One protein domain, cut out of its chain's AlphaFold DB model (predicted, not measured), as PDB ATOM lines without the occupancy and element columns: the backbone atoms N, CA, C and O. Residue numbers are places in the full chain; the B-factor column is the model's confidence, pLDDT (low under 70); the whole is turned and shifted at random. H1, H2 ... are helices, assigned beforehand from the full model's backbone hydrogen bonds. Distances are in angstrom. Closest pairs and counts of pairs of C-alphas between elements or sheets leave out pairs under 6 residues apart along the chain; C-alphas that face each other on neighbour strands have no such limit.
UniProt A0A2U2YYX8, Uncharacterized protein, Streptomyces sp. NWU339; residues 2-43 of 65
ATOM      1  N   VAL A   2     -52.618 -43.407 -13.566       82.94
ATOM      2  CA  VAL A   2     -51.598 -43.953 -14.497       82.94
ATOM      3  C   VAL A   2     -51.134 -42.954 -15.572       82.94
ATOM      4  O   VAL A   2     -49.964 -42.936 -15.936       82.94
ATOM      5  N   ARG A   3     -52.020 -42.062 -16.043       85.06
ATOM      6  CA  ARG A   3     -51.659 -40.980 -16.979       85.06
ATOM      7  C   ARG A   3     -50.657 -39.974 -16.391       85.06
ATOM      8  O   ARG A   3     -49.770 -39.546 -17.119       85.06
ATOM      9  N   TRP A   4     -50.794 -39.616 -15.113       85.12
ATOM     10  CA  TRP A   4     -49.889 -38.685 -14.430       85.12
ATOM     11  C   TRP A   4     -48.528 -39.331 -14.173       85.12
ATOM     12  O   TRP A   4     -47.516 -38.760 -14.554       85.12
ATOM     13  N   LEU A   5     -48.504 -40.573 -13.674       84.50
ATOM     14  CA  LEU A   5     -47.265 -41.351 -13.516       84.50
ATOM     15  C   LEU A   5     -46.523 -41.515 -14.846       84.50
ATOM     16  O   LEU A   5     -45.308 -41.349 -14.921       84.50
ATOM     17  N   ARG A   6     -47.264 -41.763 -15.931       91.19
ATOM     18  CA  ARG A   6     -46.680 -41.842 -17.270       91.19
ATOM     19  C   ARG A   6     -46.027 -40.525 -17.698       91.19
ATOM     20  O   ARG A   6     -44.985 -40.562 -18.343       91.19
ATOM     21  N   ALA A   7     -46.620 -39.383 -17.351       91.25
ATOM     22  CA  ALA A   7     -46.048 -38.067 -17.632       91.25
ATOM     23  C   ALA A   7     -44.819 -37.775 -16.754       91.25
ATOM     24  O   ALA A   7     -43.787 -37.379 -17.292       91.25
ATOM     25  N   LEU A   8     -44.906 -38.041 -15.445       88.88
ATOM     26  CA  LEU A   8     -43.828 -37.835 -14.474       88.88
ATOM     27  C   LEU A   8     -42.568 -38.626 -14.849       88.88
ATOM     28  O   LEU A   8     -41.482 -38.064 -14.941       88.88
ATOM     29  N   HIS A   9     -42.726 -39.919 -15.134       88.25
ATOM     30  CA  HIS A   9     -41.612 -40.809 -15.472       88.25
ATOM     31  C   HIS A   9     -41.313 -40.874 -16.978       88.25
ATOM     32  O   HIS A   9     -40.470 -41.660 -17.409       88.25
ATOM     33  N   ARG A  10     -42.011 -40.069 -17.796       93.56
ATOM     34  CA  ARG A  10     -41.886 -40.034 -19.268       93.56
ATOM     35  C   ARG A  10     -42.021 -41.420 -19.920       93.56
ATOM     36  O   ARG A  10     -41.377 -41.724 -20.925       93.56
ATOM     37  N   TRP A  11     -42.865 -42.269 -19.345       94.25
ATOM     38  CA  TRP A  11     -43.037 -43.659 -19.755       94.25
ATOM     39  C   TRP A  11     -43.841 -43.802 -21.045       94.25
ATOM     40  O   TRP A  11     -44.757 -43.033 -21.349       94.25
ATOM     41  N   ARG A  12     -43.568 -44.873 -21.788       94.94
ATOM     42  CA  ARG A  12     -44.475 -45.371 -22.825       94.94
ATOM     43  C   ARG A  12     -45.478 -46.334 -22.193       94.94
ATOM     44  O   ARG A  12     -45.265 -46.880 -21.113       94.94
ATOM     45  N   TRP A  13     -46.576 -46.617 -22.890       90.81
ATOM     46  CA  TRP A  13     -47.545 -47.621 -22.427       90.81
ATOM     47  C   TRP A  13     -46.932 -49.017 -22.234       90.81
ATOM     48  O   TRP A  13     -47.388 -49.769 -21.377       90.81
ATOM     49  N   LYS A  14     -45.871 -49.352 -22.980       94.31
ATOM     50  CA  LYS A  14     -45.113 -50.596 -22.784       94.31
ATOM     51  C   LYS A  14     -44.418 -50.645 -21.421       94.31
ATOM     52  O   LYS A  14     -44.400 -51.704 -20.806       94.31
ATOM     53  N   ASP A  15     -43.908 -49.518 -20.932       92.56
ATOM     54  CA  ASP A  15     -43.263 -49.441 -19.617       92.56
ATOM     55  C   ASP A  15     -44.294 -49.580 -18.497       92.56
ATOM     56  O   ASP A  15     -44.083 -50.346 -17.564       92.56
ATOM     57  N   VAL A  16     -45.460 -48.943 -18.652       90.25
ATOM     58  CA  VAL A  16     -46.604 -49.124 -17.742       90.25
ATOM     59  C   VAL A  16     -47.032 -50.590 -17.691       90.25
ATOM     60  O   VAL A  16     -47.267 -51.128 -16.613       90.25
ATOM     61  N   ARG A  17     -47.102 -51.259 -18.851       90.44
ATOM     62  CA  ARG A  17     -47.419 -52.688 -18.914       90.44
ATOM     63  C   ARG A  17     -46.342 -53.529 -18.239       90.44
ATOM     64  O   ARG A  17     -46.696 -54.422 -17.491       90.44
ATOM     65  N   ARG A  18     -45.057 -53.243 -18.452       90.75
ATOM     66  CA  ARG A  18     -43.958 -53.954 -17.777       90.75
ATOM     67  C   ARG A  18     -44.003 -53.777 -16.256       90.75
ATOM     68  O   ARG A  18     -43.699 -54.717 -15.535       90.75
ATOM     69  N   TRP A  19     -44.385 -52.593 -15.785       89.69
ATOM     70  CA  TRP A  19     -44.495 -52.276 -14.362       89.69
ATOM     71  C   TRP A  19     -45.693 -52.963 -13.690       89.69
ATOM     72  O   TRP A  19     -45.540 -53.538 -12.615       89.69
ATOM     73  N   LEU A  20     -46.869 -52.954 -14.327       90.00
ATOM     74  CA  LEU A  20     -48.099 -53.488 -13.728       90.00
ATOM     75  C   LEU A  20     -48.415 -54.933 -14.112       90.00
ATOM     76  O   LEU A  20     -49.233 -55.552 -13.446       90.00
ATOM     77  N   ALA A  21     -47.827 -55.498 -15.165       91.44
ATOM     78  CA  ALA A  21     -48.095 -56.889 -15.520       91.44
ATOM     79  C   ALA A  21     -47.502 -57.822 -14.462       91.44
ATOM     80  O   ALA A  21     -46.333 -57.690 -14.086       91.44
ATOM     81  N   ASP A  22     -48.306 -58.761 -13.975       84.94
ATOM     82  CA  ASP A  22     -47.818 -59.807 -13.085       84.94
ATOM     83  C   ASP A  22     -47.162 -60.950 -13.889       84.94
ATOM     84  O   ASP A  22     -47.721 -61.358 -14.913       84.94
ATOM     85  N   PRO A  23     -46.001 -61.494 -13.466       80.81
ATOM     86  CA  PRO A  23     -45.343 -62.594 -14.172       80.81
ATOM     87  C   PRO A  23     -46.162 -63.890 -14.203       80.81
ATOM     88  O   PRO A  23     -45.930 -64.722 -15.075       80.81
ATOM     89  N   ARG A  24     -47.108 -64.075 -13.270       84.69
ATOM     90  CA  ARG A  24     -47.994 -65.249 -13.203       84.69
ATOM     91  C   ARG A  24     -49.347 -65.008 -13.880       84.69
ATOM     92  O   ARG A  24     -50.181 -65.907 -13.909       84.69
ATOM     93  N   GLY A  25     -49.535 -63.828 -14.474       83.38
ATOM     94  CA  GLY A  25     -50.761 -63.419 -15.146       83.38
ATOM     95  C   GLY A  25     -51.599 -62.451 -14.311       83.38
ATOM     96  O   GLY A  25     -51.677 -62.545 -13.091       83.38
ATOM     97  N   GLY A  26     -52.240 -61.499 -14.993       86.62
ATOM     98  CA  GLY A  26     -53.044 -60.446 -14.369       86.62
ATOM     99  C   GLY A  26     -52.310 -59.109 -14.230       86.62
ATOM    100  O   GLY A  26     -51.279 -58.863 -14.864       86.62
ATOM    101  N   TRP A  27     -52.890 -58.222 -13.423       87.50
ATOM    102  CA  TRP A  27     -52.410 -56.860 -13.207       87.50
ATOM    103  C   TRP A  27     -52.162 -56.616 -11.721       87.50
ATOM    104  O   TRP A  27     -53.044 -56.822 -10.891       87.50
ATOM    105  N   ARG A  28     -50.963 -56.138 -11.397       87.75
ATOM    106  CA  ARG A  28     -50.604 -55.608 -10.084       87.75
ATOM    107  C   ARG A  28     -51.284 -54.263  -9.873       87.75
ATOM    108  O   ARG A  28     -51.517 -53.515 -10.830       87.75
ATOM    109  N   ARG A  29     -51.575 -53.930  -8.616       86.19
ATOM    110  CA  ARG A  29     -52.078 -52.595  -8.296       86.19
ATOM    111  C   ARG A  29     -50.968 -51.559  -8.521       86.19
ATOM    112  O   ARG A  29     -49.780 -51.869  -8.354       86.19
ATOM    113  N   PRO A  30     -51.325 -50.329  -8.921       86.25
ATOM    114  CA  PRO A  30     -50.367 -49.234  -9.009       86.25
ATOM    115  C   PRO A  30     -49.642 -49.021  -7.676       86.25
ATOM    116  O   PRO A  30     -50.296 -48.887  -6.650       86.25
ATOM    117  N   HIS A  31     -48.312 -48.968  -7.688       85.00
ATOM    118  CA  HIS A  31     -47.489 -48.745  -6.495       85.00
ATOM    119  C   HIS A  31     -46.229 -47.921  -6.809       85.00
ATOM    120  O   HIS A  31     -45.547 -48.173  -7.800       85.00
ATOM    121  N   ALA A  32     -45.884 -46.952  -5.969       80.75
ATOM    122  CA  ALA A  32     -44.679 -46.133  -6.131       80.75
ATOM    123  C   ALA A  32     -43.859 -46.171  -4.840       80.75
ATOM    124  O   ALA A  32     -44.436 -46.093  -3.762       80.75
ATOM    125  N   ASP A  33     -42.538 -46.339  -4.952       80.69
ATOM    126  CA  ASP A  33     -41.606 -46.354  -3.810       80.69
ATOM    127  C   ASP A  33     -42.017 -47.310  -2.670       80.69
ATOM    128  O   ASP A  33     -41.878 -47.012  -1.489       80.69
ATOM    129  N   GLY A  34     -42.569 -48.476  -3.030       80.69
ATOM    130  CA  GLY A  34     -43.053 -49.482  -2.075       80.69
ATOM    131  C   GLY A  34     -44.436 -49.199  -1.474       80.69
ATOM    132  O   GLY A  34     -44.949 -50.027  -0.728       80.69
ATOM    133  N   ILE A  35     -45.069 -48.078  -1.824       81.56
ATOM    134  CA  ILE A  35     -46.413 -47.711  -1.376       81.56
ATOM    135  C   ILE A  35     -47.422 -48.145  -2.435       81.56
ATOM    136  O   ILE A  35     -47.437 -47.633  -3.557       81.56
ATOM    137  N   GLU A  36     -48.280 -49.096  -2.076       86.06
ATOM    138  CA  GLU A  36     -49.377 -49.543  -2.926       86.06
ATOM    139  C   GLU A  36     -50.549 -48.560  -2.868       86.06
ATOM    140  O   GLU A  36     -50.935 -48.067  -1.806       86.06
ATOM    141  N   LEU A  37     -51.131 -48.271  -4.030       83.19
ATOM    142  CA  LEU A  37     -52.341 -47.475  -4.113       83.19
ATOM    143  C   LEU A  37     -53.512 -48.296  -3.568       83.19
ATOM    144  O   LEU A  37     -53.890 -49.320  -4.143       83.19
ATOM    145  N   PHE A  38     -54.101 -47.820  -2.475       83.31
ATOM    146  CA  PHE A  38     -55.352 -48.363  -1.967       83.31
ATOM    147  C   PHE A  38     -56.511 -48.010  -2.906       83.31
ATOM    148  O   PHE A  38     -56.434 -47.084  -3.720       83.31
ATOM    149  N   ASP A  39     -57.602 -48.757  -2.789       82.19
ATOM    150  CA  ASP A  39     -58.799 -48.502  -3.573       82.19
ATOM    151  C   ASP A  39     -59.438 -47.166  -3.164       82.19
ATOM    152  O   ASP A  39     -60.001 -47.030  -2.078       82.19
ATOM    153  N   ILE A  40     -59.317 -46.160  -4.032       81.44
ATOM    154  CA  ILE A  40     -59.861 -44.821  -3.785       81.44
ATOM    155  C   ILE A  40     -61.395 -44.869  -3.722       81.44
ATOM    156  O   ILE A  40     -61.986 -44.076  -2.995       81.44
ATOM    157  N   GLU A  41     -62.037 -45.799  -4.435       79.62
ATOM    158  CA  GLU A  41     -63.494 -45.967  -4.405       79.62
ATOM    159  C   GLU A  41     -63.980 -46.458  -3.036       79.62
ATOM    160  O   GLU A  41     -65.047 -46.061  -2.571       79.62
ATOM    161  N   ALA A  42     -63.155 -47.242  -2.338       84.81
ATOM    162  CA  ALA A  42     -63.455 -47.715  -0.991       84.81
ATOM    163  C   ALA A  42     -63.381 -46.604   0.076       84.81
ATOM    164  O   ALA A  42     -63.894 -46.774   1.186       84.81
ATOM    165  N   VAL A  43     -62.759 -45.456  -0.220       85.88
ATOM    166  CA  VAL A  43     -62.683 -44.346   0.736       85.88
ATOM    167  C   VAL A  43     -64.005 -43.590   0.762       85.88
ATOM    168  O   VAL A  43     -64.347 -42.841  -0.152       85.88
TER     169      VAL A  43
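Overview. This is residues 2 to 43 of the 65 residues of an uncharacterized protein of Streptomyces sp. NWU339 (UniProt A0A2U2YYX8). There is little regular structure here: two short helices, H1 and then H2, joined by a tight link of 4 residues, meet in a corner, and a long stretch without a named element, residues 21 to 43, follows H2. That stretch loops out past H2 and back, then turns through a short antiparallel pairing of residues 31 to 32 with 35 to 36 before the tail to Val 43. The printed part has 42 residues, 15 of them in named elements, with no named strand; the class is all helix. It is only just loose, close to compact, with a radius of gyration of the C-alphas of 11.2 A and spans of 30 by 27 by 18 A.

Along the chain. H1, residues 2 to 8, begins at C-alpha 2 (-51.598, -43.953, -14.497) and measures 9.9 A from first to last C-alpha. H2, residues 13 to 20, measures 10.5 A and ends at C-alpha 20 (-48.099, -53.488, -13.728).

Arrangement. H1 and H2 only just touch, with 3 pairs of C-alphas within 8 A; the closest C-alphas, of Arg 6 and Val 16, are 7.3 A apart. Their lines are only just about perpendicular, at 71 degrees. In H1 and H2 every O i to N i+4 pair is within hydrogen-bond range.

Size, cuts and confidence. The C-alphas farthest apart, of Lys 14 and Val 43, are 30.0 A apart. The link from H1 to H2 is tight. The printed part has no cut, and no printed residue is under 70 in pLDDT.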